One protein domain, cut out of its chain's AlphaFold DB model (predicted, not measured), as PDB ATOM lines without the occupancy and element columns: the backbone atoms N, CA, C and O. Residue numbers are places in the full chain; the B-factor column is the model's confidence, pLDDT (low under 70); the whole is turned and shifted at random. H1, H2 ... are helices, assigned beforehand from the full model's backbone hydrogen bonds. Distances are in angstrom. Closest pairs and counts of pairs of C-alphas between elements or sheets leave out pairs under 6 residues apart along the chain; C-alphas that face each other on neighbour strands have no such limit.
ATOM      1  N   SER A 249      15.843  -3.049  -8.621       89.88
ATOM      2  CA  SER A 249      17.173  -2.711  -9.146       89.88
ATOM      3  C   SER A 249      17.765  -1.438  -8.541       89.88
ATOM      4  O   SER A 249      18.950  -1.437  -8.215       89.88
ATOM      5  N   ASP A 250      16.964  -0.382  -8.370       81.19
ATOM      6  CA  ASP A 250      17.416   0.921  -7.861       81.19
ATOM      7  C   ASP A 250      16.334   1.594  -6.996       81.19
ATOM      8  O   ASP A 250      15.165   1.202  -7.048       81.19
ATOM      9  N   GLU A 251      16.731   2.574  -6.176       86.50
ATOM     10  CA  GLU A 251      15.859   3.348  -5.273       86.50
ATOM     11  C   GLU A 251      14.823   2.467  -4.554       86.50
ATOM     12  O   GLU A 251      13.599   2.569  -4.735       86.50
ATOM     13  N   LEU A 252      15.350   1.524  -3.770       93.12
ATOM     14  CA  LEU A 252      14.562   0.490  -3.118       93.12
ATOM     15  C   LEU A 252      13.542   1.101  -2.158       93.12
ATOM     16  O   LEU A 252      13.870   1.899  -1.284       93.12
ATOM     17  N   THR A 253      12.300   0.645  -2.273       95.19
ATOM     18  CA  THR A 253      11.245   0.938  -1.302       95.19
ATOM     19  C   THR A 253      10.566  -0.353  -0.882       95.19
ATOM     20  O   THR A 253      10.462  -1.304  -1.664       95.19
ATOM     21  N   GLU A 254      10.055  -0.386   0.349       95.69
ATOM     22  CA  GLU A 254       9.313  -1.545   0.853       95.69
ATOM     23  C   GLU A 254       8.121  -1.884  -0.060       95.69
ATOM     24  O   GLU A 254       7.892  -3.050  -0.381       95.69
ATOM     25  N   SER A 255       7.409  -0.862  -0.548       95.62
ATOM     26  CA  SER A 255       6.277  -1.015  -1.470       95.62
ATOM     27  C   SER A 255       6.674  -1.722  -2.773       95.62
ATOM     28  O   SER A 255       6.035  -2.704  -3.163       95.62
ATOM     29  N   ARG A 256       7.767  -1.286  -3.422       96.56
ATOM     30  CA  ARG A 256       8.257  -1.903  -4.667       96.56
ATOM     31  C   ARG A 256       8.712  -3.345  -4.449       96.56
ATOM     32  O   ARG A 256       8.323  -4.216  -5.221       96.56
ATOM     33  N   ILE A 257       9.443  -3.620  -3.366       97.75
ATOM     34  CA  ILE A 257       9.903  -4.976  -3.022       97.75
ATOM     35  C   ILE A 257       8.718  -5.921  -2.781       97.75
ATOM     36  O   ILE A 257       8.704  -7.041  -3.292       97.75
ATOM     37  N   ARG A 258       7.685  -5.470  -2.059       97.12
ATOM     38  CA  ARG A 258       6.467  -6.268  -1.839       97.12
ATOM     39  C   ARG A 258       5.695  -6.509  -3.134       97.12
ATOM     40  O   ARG A 258       5.231  -7.625  -3.365       97.12
ATOM     41  N   ARG A 259       5.580  -5.496  -3.999       97.12
ATOM     42  CA  ARG A 259       4.967  -5.643  -5.330       97.12
ATOM     43  C   ARG A 259       5.746  -6.637  -6.194       97.12
ATOM     44  O   ARG A 259       5.125  -7.462  -6.855       97.12
ATOM     45  N   ALA A 260       7.076  -6.592  -6.155       97.94
ATOM     46  CA  ALA A 260       7.948  -7.526  -6.859       97.94
ATOM     47  C   ALA A 260       7.756  -8.970  -6.363       97.94
ATOM     48  O   ALA A 260       7.598  -9.877  -7.178       97.94
ATOM     49  N   ALA A 261       7.692  -9.180  -5.043       97.69
ATOM     50  CA  ALA A 261       7.437 -10.495  -4.456       97.69
ATOM     51  C   ALA A 261       6.067 -11.059  -4.853       97.69
ATOM     52  O   ALA A 261       6.003 -12.173  -5.362       97.69
ATOM     53  N   ARG A 262       4.994 -10.266  -4.721       97.19
ATOM     54  CA  ARG A 262       3.639 -10.682  -5.121       97.19
ATOM     55  C   ARG A 262       3.575 -11.069  -6.597       97.19
ATOM     56  O   ARG A 262       3.038 -12.113  -6.942       97.19
ATOM     57  N   ARG A 263       4.176 -10.253  -7.469       97.19
ATOM     58  CA  ARG A 263       4.258 -10.557  -8.905       97.19
ATOM     59  C   ARG A 263       5.015 -11.848  -9.176       97.19
ATOM     60  O   ARG A 263       4.643 -12.569 -10.090       97.19
ATOM     61  N   LEU A 264       6.067 -12.139  -8.409       97.19
ATOM     62  CA  LEU A 264       6.800 -13.392  -8.550       97.19
ATOM     63  C   LEU A 264       5.962 -14.596  -8.101       97.19
ATOM     64  O   LEU A 264       6.019 -15.621  -8.764       97.19
ATOM     65  N   GLU A 265       5.176 -14.480  -7.028       95.50
ATOM     66  CA  GLU A 265       4.282 -15.549  -6.542       95.50
ATOM     67  C   GLU A 265       3.172 -15.912  -7.538       95.50
ATOM     68  O   GLU A 265       2.719 -17.053  -7.570       95.50
ATOM     69  N   GLU A 266       2.760 -14.963  -8.380       94.81
ATOM     70  CA  GLU A 266       1.811 -15.197  -9.474       94.81
ATOM     71  C   GLU A 266       2.441 -15.965 -10.656       94.81
ATOM     72  O   GLU A 266       1.723 -16.508 -11.502       94.81
ATOM     73  N   ILE A 267       3.778 -16.040 -10.735       93.88
ATOM     74  CA  ILE A 267       4.477 -16.788 -11.785       93.88
ATOM     75  C   ILE A 267       4.424 -18.291 -11.481       93.88
ATOM     76  O   ILE A 267       4.762 -18.711 -10.375       93.88
ATOM     77  N   PRO A 268       4.100 -19.143 -12.474       90.56
ATOM     78  CA  PRO A 268       4.136 -20.589 -12.298       90.56
ATOM     79  C   PRO A 268       5.490 -21.106 -11.787       90.56
ATOM     80  O   PRO A 268       6.546 -20.785 -12.335       90.56
ATOM     81  N   ASN A 269       5.448 -22.016 -10.809       81.81
ATOM     82  CA  ASN A 269       6.633 -22.604 -10.161       81.81
ATOM     83  C   ASN A 269       7.558 -23.404 -11.106       81.81
ATOM     84  O   ASN A 269       8.646 -23.807 -10.705       81.81
ATOM     85  N   ASN A 270       7.137 -23.662 -12.348       88.62
ATOM     86  CA  ASN A 270       7.961 -24.314 -13.368       88.62
ATOM     87  C   ASN A 270       8.878 -23.340 -14.128       88.62
ATOM     88  O   ASN A 270       9.624 -23.777 -15.005       88.62
ATOM     89  N   GLU A 271       8.829 -22.040 -13.827       92.94
ATOM     90  CA  GLU A 271       9.700 -21.055 -14.457       92.94
ATOM     91  C   GLU A 271      11.166 -21.250 -14.016       92.94
ATOM     92  O   GLU A 271      11.482 -21.052 -12.840       92.94
ATOM     93  N   PRO A 272      12.109 -21.551 -14.936       90.38
ATOM     94  CA  PRO A 272      13.494 -21.883 -14.572       90.38
ATOM     95  C   PRO A 272      14.240 -20.777 -13.812       90.38
ATOM     96  O   PRO A 272      15.205 -21.039 -13.094       90.38
ATOM     97  N   ARG A 273      13.807 -19.524 -13.985       92.69
ATOM     98  CA  ARG A 273      14.414 -18.336 -13.368       92.69
ATOM     99  C   ARG A 273      13.799 -17.963 -12.018       92.69
ATOM    100  O   ARG A 273      14.316 -17.056 -11.373       92.69
ATOM    101  N   PHE A 274      12.751 -18.657 -11.564       95.00
ATOM    102  CA  PHE A 274      12.013 -18.309 -10.346       95.00
ATOM    103  C   PHE A 274      12.930 -18.168  -9.123       95.00
ATOM    104  O   PHE A 274      12.962 -17.114  -8.491       95.00
ATOM    105  N   LEU A 275      13.746 -19.191  -8.831       94.75
ATOM    106  CA  LEU A 275      14.651 -19.180  -7.672       94.75
ATOM    107  C   LEU A 275      15.696 -18.060  -7.759       94.75
ATOM    108  O   LEU A 275      16.003 -17.426  -6.752       94.75
ATOM    109  N   GLN A 276      16.206 -17.782  -8.963       94.50
ATOM    110  CA  GLN A 276      17.182 -16.712  -9.186       94.50
ATOM    111  C   GLN A 276      16.567 -15.350  -8.858       94.50
ATOM    112  O   GLN A 276      17.169 -14.554  -8.143       94.50
ATOM    113  N   ILE A 277      15.346 -15.096  -9.327       96.50
ATOM    114  CA  ILE A 277      14.649 -13.826  -9.098       96.50
ATOM    115  C   ILE A 277      14.212 -13.702  -7.635       96.50
ATOM    116  O   ILE A 277      14.386 -12.637  -7.046       96.50
ATOM    117  N   LYS A 278      13.763 -14.790  -6.996       97.19
ATOM    118  CA  LYS A 278      13.467 -14.811  -5.554       97.19
ATOM    119  C   LYS A 278      14.694 -14.423  -4.725       97.19
ATOM    120  O   LYS A 278      14.583 -13.605  -3.815       97.19
ATOM    121  N   VAL A 279      15.877 -14.932  -5.085       96.06
ATOM    122  CA  VAL A 279      17.158 -14.515  -4.491       96.06
ATOM    123  C   VAL A 279      17.389 -13.008  -4.655       96.06
ATOM    124  O   VAL A 279      17.774 -12.359  -3.683       96.06
ATOM    125  N   TYR A 280      17.141 -12.431  -5.835       96.19
ATOM    126  CA  TYR A 280      17.281 -10.984  -6.053       96.19
ATOM    127  C   TYR A 280      16.319 -10.161  -5.186       96.19
ATOM    128  O   TYR A 280      16.768  -9.227  -4.526       96.19
ATOM    129  N   VAL A 281      15.038 -10.538  -5.110       97.88
ATOM    130  CA  VAL A 281      14.036  -9.834  -4.288       97.88
ATOM    131  C   VAL A 281      14.392  -9.900  -2.796       97.88
ATOM    132  O   VAL A 281      14.380  -8.877  -2.115       97.88
ATOM    133  N   LEU A 282      14.788 -11.075  -2.290       97.69
ATOM    134  CA  LEU A 282      15.234 -11.238  -0.898       97.69
ATOM    135  C   LEU A 282      16.497 -10.417  -0.595       97.69
ATOM    136  O   LEU A 282      16.619  -9.832   0.481       97.69
ATOM    137  N   ARG A 283      17.442 -10.346  -1.542       96.75
ATOM    138  CA  ARG A 283      18.639  -9.506  -1.402       96.75
ATOM    139  C   ARG A 283      18.288  -8.023  -1.376       96.75
ATOM    140  O   ARG A 283      18.825  -7.322  -0.529       96.75
ATOM    141  N   ALA A 284      17.393  -7.561  -2.245       97.19
ATOM    142  CA  ALA A 284      16.929  -6.178  -2.242       97.19
ATOM    143  C   ALA A 284      16.244  -5.816  -0.915       97.19
ATOM    144  O   ALA A 284      16.551  -4.784  -0.327       97.19
ATOM    145  N   ALA A 285      15.405  -6.706  -0.381       97.44
ATOM    146  CA  ALA A 285      14.792  -6.537   0.935       97.44
ATOM    147  C   ALA A 285      15.833  -6.383   2.060       97.44
ATOM    148  O   ALA A 285      15.715  -5.491   2.897       97.44
ATOM    149  N   LEU A 286      16.884  -7.209   2.058       96.38
ATOM    150  CA  LEU A 286      17.984  -7.099   3.023       96.38
ATOM    151  C   LEU A 286      18.801  -5.813   2.849       96.38
ATOM    152  O   LEU A 286      19.194  -5.214   3.847       96.38
ATOM    153  N   THR A 287      19.059  -5.394   1.607       96.31
ATOM    154  CA  THR A 287      19.731  -4.123   1.307       96.31
ATOM    155  C   THR A 287      18.921  -2.947   1.842       96.31
ATOM    156  O   THR A 287      19.486  -2.118   2.543       96.31
ATOM    157  N   LEU A 288      17.602  -2.926   1.616       97.00
ATOM    158  CA  LEU A 288      16.709  -1.887   2.137       97.00
ATOM    159  C   LEU A 288      16.805  -1.767   3.665       97.00
ATOM    160  O   LEU A 288      17.017  -0.673   4.179       97.00
ATOM    161  N   LEU A 289      16.662  -2.885   4.390       96.62
ATOM    162  CA  LEU A 289      16.729  -2.896   5.858       96.62
ATOM    163  C   LEU A 289      18.085  -2.400   6.370       96.62
ATOM    164  O   LEU A 289      18.151  -1.580   7.284       96.62
ATOM    165  N   ARG A 290      19.169  -2.871   5.742       95.50
ATOM    166  CA  ARG A 290      20.533  -2.469   6.083       95.50
ATOM    167  C   ARG A 290      20.752  -0.974   5.866       95.50
ATOM    168  O   ARG A 290      21.296  -0.322   6.749       95.50
ATOM    169  N   ASP A 291      20.349  -0.452   4.713       95.06
ATOM    170  CA  ASP A 291      20.586   0.945   4.341       95.06
ATOM    171  C   ASP A 291      19.718   1.899   5.187       95.06
ATOM    172  O   ASP A 291      20.154   2.999   5.516       95.06
ATOM    173  N   ALA A 292      18.537   1.448   5.628       94.38
ATOM    174  CA  ALA A 292      17.694   2.156   6.591       94.38
ATOM    175  C   ALA A 292      18.129   1.981   8.064       94.38
ATOM    176  O   ALA A 292      17.599   2.663   8.939       94.38
ATOM    177  N   GLY A 293      19.070   1.077   8.363       95.56
ATOM    178  CA  GLY A 293      19.544   0.810   9.726       95.56
ATOM    179  C   GLY A 293      18.505   0.154  10.644       95.56
ATOM    180  O   GLY A 293      18.566   0.337  11.860       95.56
ATOM    181  N   VAL A 294      17.547  -0.591  10.084       95.38
ATOM    182  CA  VAL A 294      16.455  -1.242  10.827       95.38
ATOM    183  C   VAL A 294      16.490  -2.759  10.658       95.38
ATOM    184  O   VAL A 294      16.869  -3.276   9.613       95.38
ATOM    185  N   ASP A 295      16.045  -3.499  11.674       93.69
ATOM    186  CA  ASP A 295      16.012  -4.970  11.629       93.69
ATOM    187  C   ASP A 295      14.712  -5.557  11.067       93.69
ATOM    188  O   ASP A 295      14.591  -6.775  10.898       93.69
ATOM    189  N   ARG A 296      13.723  -4.703  10.799       96.00
ATOM    190  CA  ARG A 296      12.397  -5.084  10.311       96.00
ATOM    191  C   ARG A 296      11.779  -4.008   9.435       96.00
ATOM    192  O   ARG A 296      12.087  -2.829   9.590       96.00
ATOM    193  N   ALA A 297      10.907  -4.449   8.539       94.38
ATOM    194  CA  ALA A 297      10.080  -3.582   7.716       94.38
ATOM    195  C   ALA A 297       9.053  -2.803   8.550       94.38
ATOM    196  O   ALA A 297       8.774  -3.149   9.699       94.38
ATOM    197  N   ALA A 298       8.471  -1.763   7.951       91.19
ATOM    198  CA  ALA A 298       7.446  -0.951   8.596       91.19
ATOM    199  C   ALA A 298       6.108  -1.698   8.727       91.19
ATOM    200  O   ALA A 298       5.360  -1.458   9.671       91.19
ATOM    201  N   SER A 299       5.797  -2.596   7.785       91.94
ATOM    202  CA  SER A 299       4.610  -3.451   7.846       91.94
ATOM    203  C   SER A 299       4.938  -4.868   8.320       91.94
ATOM    204  O   SER A 299       5.907  -5.473   7.863       91.94
ATOM    205  N   ASP A 300       4.053  -5.437   9.142       88.75
ATOM    206  CA  ASP A 300       4.182  -6.801   9.679       88.75
ATOM    207  C   ASP A 300       3.885  -7.912   8.657       88.75
ATOM    208  O   ASP A 300       4.067  -9.095   8.945       88.75
ATOM    209  N   HIS A 301       3.433  -7.568   7.447       91.69
ATOM    210  CA  HIS A 301       3.194  -8.567   6.409       91.69
ATOM    211  C   HIS A 301       4.496  -9.276   6.017       91.69
ATOM    212  O   HIS A 301       5.548  -8.641   5.861       91.69
ATOM    213  N   SER A 302       4.410 -10.584   5.779       94.50
ATOM    214  CA  SER A 302       5.533 -11.388   5.301       94.50
ATOM    215  C   SER A 302       5.982 -10.976   3.893       94.50
ATOM    216  O   SER A 302       5.268 -10.299   3.144       94.50
ATOM    217  N   LEU A 303       7.208 -11.359   3.544       96.19
ATOM    218  CA  LEU A 303       7.743 -11.315   2.190       96.19
ATOM    219  C   LEU A 303       8.004 -12.757   1.753       96.19
ATOM    220  O   LEU A 303       8.920 -13.406   2.263       96.19
ATOM    221  N   PHE A 304       7.195 -13.258   0.820       95.81
ATOM    222  CA  PHE A 304       7.060 -14.696   0.596       95.81
ATOM    223  C   PHE A 304       6.667 -15.423   1.895       95.81
ATOM    224  O   PHE A 304       5.865 -14.922   2.687       95.81
ATOM    225  N   GLU A 305       7.256 -16.593   2.140       95.06
ATOM    226  CA  GLU A 305       7.084 -17.376   3.361       95.06
ATOM    227  C   GLU A 305       7.890 -16.873   4.579       95.06
ATOM    228  O   GLU A 305       7.898 -17.547   5.607       95.06
ATOM    229  N   TYR A 306       8.575 -15.727   4.483       95.94
ATOM    230  CA  TYR A 306       9.454 -15.213   5.542       95.94
ATOM    231  C   TYR A 306       8.905 -13.933   6.161       95.94
ATOM    232  O   TYR A 306       8.401 -13.051   5.463       95.94
ATOM    233  N   GLU A 307       9.068 -13.773   7.470       96.56
ATOM    234  CA  GLU A 307       8.869 -12.473   8.103       96.56
ATOM    235  C   GLU A 307       9.832 -11.450   7.487       96.56
ATOM    236  O   GLU A 307      10.999 -11.752   7.217       96.56
ATOM    237  N   PHE A 308       9.372 -10.213   7.289       97.06
ATOM    238  CA  PHE A 308      10.203  -9.151   6.718       97.06
ATOM    239  C   PHE A 308      11.151  -8.574   7.788       97.06
ATOM    240  O   PHE A 308      11.087  -7.405   8.168       97.06
ATOM    241  N   THR A 309      12.048  -9.430   8.279       96.62
ATOM    242  CA  THR A 309      13.095  -9.135   9.260       96.62
ATOM    243  C   THR A 309      14.459  -9.556   8.728       96.62
ATOM    244  O   THR A 309      14.573 -10.527   7.977       96.62
ATOM    245  N   THR A 310      15.530  -8.887   9.160       95.88
ATOM    246  CA  THR A 310      16.904  -9.212   8.735       95.88
ATOM    247  C   THR A 310      17.231 -10.688   8.964       95.88
ATOM    248  O   THR A 310      17.834 -11.350   8.116       95.88
ATOM    249  N   ARG A 311      16.822 -11.235  10.112       94.94
ATOM    250  CA  ARG A 311      17.106 -12.625  10.483       94.94
ATOM    251  C   ARG A 311      16.388 -13.619   9.573       94.94
ATOM    252  O   ARG A 311      17.029 -14.566   9.109       94.94
ATOM    253  N   ASP A 312      15.092 -13.431   9.349       96.31
ATOM    254  CA  ASP A 312      14.289 -14.411   8.620       96.31
ATOM    255  C   ASP A 312      14.492 -14.305   7.104       96.31
ATOM    256  O   ASP A 312      14.649 -15.321   6.431       96.31
ATOM    257  N   LEU A 313      14.703 -13.098   6.575       96.69
ATOM    258  CA  LEU A 313      15.117 -12.911   5.183       96.69
ATOM    259  C   LEU A 313      16.493 -13.529   4.889       96.69
ATOM    260  O   LEU A 313      16.683 -14.141   3.838       96.69
ATOM    261  N   ARG A 314      17.461 -13.446   5.818       97.12
ATOM    262  CA  ARG A 314      18.756 -14.150   5.685       97.12
ATOM    263  C   ARG A 314      18.585 -15.666   5.689       97.12
ATOM    264  O   ARG A 314      19.290 -16.364   4.956       97.12
ATOM    265  N   ARG A 315      17.663 -16.188   6.505       96.38
ATOM    266  CA  ARG A 315      17.304 -17.612   6.501       96.38
ATOM    267  C   ARG A 315      16.717 -18.001   5.148       96.38
ATOM    268  O   ARG A 315      17.214 -18.950   4.547       96.38
ATOM    269  N   GLY A 316      15.739 -17.245   4.654       96.12
ATOM    270  CA  GLY A 316      15.103 -17.502   3.370       96.12
ATOM    271  C   GLY A 316      16.068 -17.454   2.201       96.12
ATOM    272  O   GLY A 316      16.139 -18.399   1.422       96.12
ATOM    273  N   LEU A 317      16.927 -16.435   2.154       96.69
ATOM    274  CA  LEU A 317      17.963 -16.317   1.133       96.69
ATOM    275  C   LEU A 317      18.913 -17.529   1.146       96.69
ATOM    276  O   LEU A 317      19.236 -18.078   0.094       96.69
ATOM    277  N   ALA A 318      19.320 -18.002   2.327       96.81
ATOM    278  CA  ALA A 318      20.149 -19.199   2.450       96.81
ATOM    279  C   ALA A 318      19.415 -20.487   2.020       96.81
ATOM    280  O   ALA A 318      20.050 -21.392   1.475       96.81
ATOM    281  N   THR A 319      18.107 -20.599   2.258       96.94
ATOM    282  CA  THR A 319      17.286 -21.728   1.790       96.94
ATOM    283  C   THR A 319      17.161 -21.716   0.269       96.94
ATOM    284  O   THR A 319      17.528 -22.701  -0.374       96.94
ATOM    285  N   THR A 320      16.760 -20.586  -0.320       96.25
ATOM    286  CA  THR A 320      16.575 -20.446  -1.772       96.25
ATOM    287  C   THR A 320      17.882 -20.671  -2.541       96.25
ATOM    288  O   THR A 320      17.889 -21.356  -3.562       96.25
ATOM    289  N   LEU A 321      19.025 -20.194  -2.028       96.56
ATOM    290  CA  LEU A 321      20.339 -20.470  -2.630       96.56
ATOM    291  C   LEU A 321      20.689 -21.969  -2.624       96.56
ATOM    292  O   LEU A 321      21.257 -22.473  -3.593       96.56
ATOM    293  N   ARG A 322      20.334 -22.708  -1.562       96.50
ATOM    294  CA  ARG A 322      20.545 -24.168  -1.509       96.50
ATOM    295  C   ARG A 322      19.629 -24.911  -2.475       96.50
ATOM    296  O   ARG A 322      20.070 -25.878  -3.087       96.50
ATOM    297  N   GLU A 323      18.385 -24.472  -2.633       95.25
ATOM    298  CA  GLU A 323      17.467 -25.020  -3.638       95.25
ATOM    299  C   GLU A 323      17.997 -24.797  -5.054       95.25
ATOM    300  O   GLU A 323      18.074 -25.743  -5.837       95.25
ATOM    301  N   GLN A 324      18.481 -23.587  -5.346       94.44
ATOM    302  CA  GLN A 324      19.123 -23.275  -6.621       94.44
ATOM    303  C   GLN A 324      20.377 -24.136  -6.851       94.44
ATOM    304  O   GLN A 324      20.627 -24.589  -7.967       94.44
ATOM    305  N   ALA A 325      21.148 -24.422  -5.798       95.06
ATOM    306  CA  ALA A 325      22.324 -25.285  -5.884       95.06
ATOM    307  C   ALA A 325      21.972 -26.740  -6.251       95.06
ATOM    308  O   ALA A 325      22.758 -27.392  -6.940       95.06
ATOM    309  N   ARG A 326      20.803 -27.254  -5.835       94.69
ATOM    310  CA  ARG A 326      20.355 -28.622  -6.169       94.69
ATOM    311  C   ARG A 326      20.062 -28.802  -7.658       94.69
ATOM    312  O   ARG A 326      20.292 -29.889  -8.175       94.69
ATOM    313  N   ILE A 327      19.587 -27.752  -8.328       93.19
ATOM    314  CA  ILE A 327      19.257 -27.766  -9.763       93.19
ATOM    315  C   ILE A 327      20.395 -27.243 -10.653       93.19
ATOM    316  O   ILE A 327      20.243 -27.160 -11.871       93.19
ATOM    317  N   ALA A 328      21.530 -26.848 -10.070       91.81
ATOM    318  CA  ALA A 328      22.643 -26.288 -10.826       91.81
ATOM    319  C   ALA A 328      23.291 -27.361 -11.730       91.81
ATOM    320  O   ALA A 328      23.672 -28.421 -11.230       91.81
ATOM    321  N   PRO A 329      23.501 -27.082 -13.033       90.56
ATOM    322  CA  PRO A 329      23.998 -28.084 -13.981       90.56
ATOM    323  C   PRO A 329      25.463 -28.473 -13.746       90.56
ATOM    324  O   PRO A 329      25.880 -29.570 -14.105       90.56
ATOM    325  N   TYR A 330      26.257 -27.589 -13.131       94.44
ATOM    326  CA  TYR A 330      27.701 -27.767 -12.968       94.44
ATOM    327  C   TYR A 330      28.121 -27.724 -11.498       94.44
ATOM    328  O   TYR A 330      27.704 -26.843 -10.740       94.44
ATOM    329  N   ALA A 331      29.039 -28.619 -11.112       94.19
ATOM    330  CA  ALA A 331      29.529 -28.735  -9.736       94.19
ATOM    331  C   ALA A 331      30.136 -27.428  -9.200       94.19
ATOM    332  O   ALA A 331      29.847 -27.043  -8.070       94.19
ATOM    333  N   ARG A 332      30.913 -26.703 -10.019       95.12
ATOM    334  CA  ARG A 332      31.520 -25.416  -9.636       95.12
ATOM    335  C   ARG A 332      30.468 -24.375  -9.239       95.12
ATOM    336  O   ARG A 332      30.633 -23.697  -8.231       95.12
ATOM    337  N   HIS A 333      29.382 -24.274 -10.007       92.88
ATOM    338  CA  HIS A 333      28.285 -23.352  -9.710       92.88
ATOM    339  C   HIS A 333      27.536 -23.773  -8.439       92.88
ATOM    340  O   HIS A 333      27.264 -22.938  -7.579       92.88
ATOM    341  N   ARG A 334      27.285 -25.078  -8.269       94.75
ATOM    342  CA  ARG A 334      26.687 -25.631  -7.048       94.75
ATOM    343  C   ARG A 334      27.495 -25.280  -5.795       94.75
ATOM    344  O   ARG A 334      26.903 -24.823  -4.823       94.75
ATOM    345  N   TYR A 335      28.820 -25.458  -5.810       95.31
ATOM    346  CA  TYR A 335      29.672 -25.107  -4.666       95.31
ATOM    347  C   TYR A 335      29.611 -23.609  -4.347       95.31
ATOM    348  O   TYR A 335      29.371 -23.249  -3.198       95.31
ATOM    349  N   ALA A 336      29.696 -22.744  -5.365       94.88
ATOM    350  CA  ALA A 336      29.591 -21.298  -5.171       94.88
ATOM    351  C   ALA A 336      28.259 -20.880  -4.515       94.88
ATOM    352  O   ALA A 336      28.255 -20.065  -3.592       94.88
ATOM    353  N   LEU A 337      27.133 -21.468  -4.938       94.88
ATOM    354  CA  LEU A 337      25.817 -21.199  -4.345       94.88
ATOM    355  C   LEU A 337      25.724 -21.675  -2.887       94.88
ATOM    356  O   LEU A 337      25.169 -20.968  -2.045       94.88
ATOM    357  N   VAL A 338      26.292 -22.842  -2.565       95.38
ATOM    358  CA  VAL A 338      26.343 -23.359  -1.186       95.38
ATOM    359  C   VAL A 338      27.199 -22.458  -0.292       95.38
ATOM    360  O   VAL A 338      26.782 -22.135   0.822       95.38
ATOM    361  N   ASP A 339      28.344 -21.987  -0.781       94.81
ATOM    362  CA  ASP A 339      29.211 -21.069  -0.039       94.81
ATOM    363  C   ASP A 339      28.519 -19.727   0.221       94.81
ATOM    364  O   ASP A 339      28.564 -19.205   1.339       94.81
ATOM    365  N   MET A 340      27.816 -19.184  -0.778       93.12
ATOM    366  CA  MET A 340      26.981 -17.990  -0.605       93.12
ATOM    367  C   MET A 340      25.877 -18.224   0.434       93.12
ATOM    368  O   MET A 340      25.684 -17.387   1.318       93.12
ATOM    369  N   ALA A 341      25.196 -19.374   0.391       94.56
ATOM    370  CA  ALA A 341      24.162 -19.722   1.365       94.56
ATOM    371  C   ALA A 341      24.712 -19.809   2.798       94.56
ATOM    372  O   ALA A 341      24.039 -19.410   3.750       94.56
ATOM    373  N   ASN A 342      25.935 -20.313   2.969       93.25
ATOM    374  CA  ASN A 342      26.589 -20.403   4.272       93.25
ATOM    375  C   ASN A 342      26.992 -19.023   4.811       93.25
ATOM    376  O   ASN A 342      26.757 -18.755   5.985       93.25
ATOM    377  N   LYS A 343      27.509 -18.127   3.958       92.56
ATOM    378  CA  LYS A 343      27.863 -16.743   4.338       92.56
ATOM    379  C   LYS A 343      26.656 -15.925   4.793       92.56
ATOM    380  O   LYS A 343      26.751 -15.112   5.709       92.56
ATOM    381  N   VAL A 344      25.513 -16.116   4.137       92.56
ATOM    382  CA  VAL A 344      24.303 -15.339   4.425       92.56
ATOM    383  C   VAL A 344      23.537 -15.892   5.628       92.56
ATOM    384  O   VAL A 344      22.845 -15.118   6.288       92.56
ATOM    385  N   ARG A 345      23.680 -17.182   5.957       87.75
ATOM    386  CA  ARG A 345      22.954 -17.842   7.054       87.75
ATOM    387  C   ARG A 345      23.015 -17.010   8.354       87.75
ATOM    388  O   ARG A 345      24.101 -16.587   8.749       87.75
ATOM    389  N   PRO A 346      21.877 -16.767   9.034       84.69
ATOM    390  CA  PRO A 346      21.888 -16.079  10.319       84.69
ATOM    391  C   PRO A 346      22.610 -16.935  11.366       84.69
ATOM    392  O   PRO A 346      22.468 -18.162  11.365       84.69
ATOM    393  N   ALA A 347      23.364 -16.294  12.262       76.69
ATOM    394  CA  ALA A 347      24.022 -16.991  13.361       76.69
ATOM    395  C   ALA A 347      22.961 -17.666  14.243       76.69
ATOM    396  O   ALA A 347      22.024 -17.025  14.726       76.69
ATOM    397  N   THR A 348      23.087 -18.977  14.416       72.25
ATOM    398  CA  THR A 348      22.285 -19.748  15.363       72.25
ATOM    399  C   THR A 348      23.189 -20.082  16.535       72.25
ATOM    400  O   THR A 348      24.156 -20.813  16.342       72.25
ATOM    401  N   TRP A 349      22.895 -19.531  17.710       53.16
ATOM    402  CA  TRP A 349      23.523 -19.959  18.955       53.16
ATOM    403  C   TRP A 349      23.012 -21.369  19.266       53.16
ATOM    404  O   TRP A 349      21.821 -21.540  19.525       53.16
ATOM    405  N   PHE A 350      23.894 -22.356  19.140       39.78
ATOM    406  CA  PHE A 350      23.756 -23.700  19.687       39.78
ATOM    407  C   PHE A 350      25.017 -24.000  20.480       39.78
ATOM    408  O   PHE A 350      26.104 -23.631  19.972       39.78
TER     409      PHE A 350
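This is residues 249 to 350 of the 350 residues of the protein "Serine/threonine protein kinase" of Corynebacterium sanguinis (UniProt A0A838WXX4). Four helices lie side by side in a zigzag row, H1, H2, H3, H4, each folding back beside the one before it, so that the two end helices of the row each meet one partner. Residues 293 to 309, a long link with no named element, fold back from the end of H2 toward H3, while residues 266 to 271, between H1 and H2, stick out, and residues 345 to 350 make a tail after H4. The 102 printed residues hold four named helices and no named strand, in the order H1 H2 H3 H4, and the class is all helix. The whole is compact, with a radius of gyration of the C-alphas of 13.7 A and spans of 40 by 37 by 24 A.

Begin with H1, residues 254 to 265, which touches H2, residues 274 to 292; their closest C-alphas are those of Ile 257 and Ala 285, 6.5 A apart. These two form a helical hairpin at a shallow tilt of 13 degrees, opposite ways. Next look at H3, residues 310 to 326: it touches H2, and the closest C-alphas, those of Val 279 and Leu 317, are 6.0 A apart. H2 and H3 are a second hairpin, at a shallow tilt of 23 degrees, opposite ways. H4, residues 331 to 344, touches H3, where the closest C-alphas, those of Ala 318 and Ala 341, are 4.2 A apart. H3 and H4 are the third hairpin, at a shallow tilt of 10 degrees, opposite ways. The helix packing is mostly aligned, the helices that touch standing at shallow tilts. H1 is apart from H3 and H4, and H2 is apart from H4. In H1, H2, H3 and H4 every O i to N i+4 pair is within hydrogen-bond range.

Find C-alpha 254 at (9.313, -1.545, 0.853); from there H1 runs 16.6 A to C-alpha 265. H2 begins at C-alpha 274, at (12.013, -18.309, -10.346), and runs 27.2 A to C-alpha 292. H3 measures 24.7 A from C-alpha 310 to C-alpha 326. H4 measures 20.2 A from C-alpha 331 to C-alpha 344, which you find at (24.303, -15.339, 4.425).

The two C-alphas farthest apart, those of Ala 298 and Ala 331, are 39.9 A apart. The printed part has no cut and ends at residue 350, the chain's last. The link from H2 to H3 is long, with 17 residues; that from H1 to H2 is short, with 8, and that from H3 to H4 is tight, with 4. Mean pLDDT of the printed part is 93.2; look for values under 70 at residues 349 to 350.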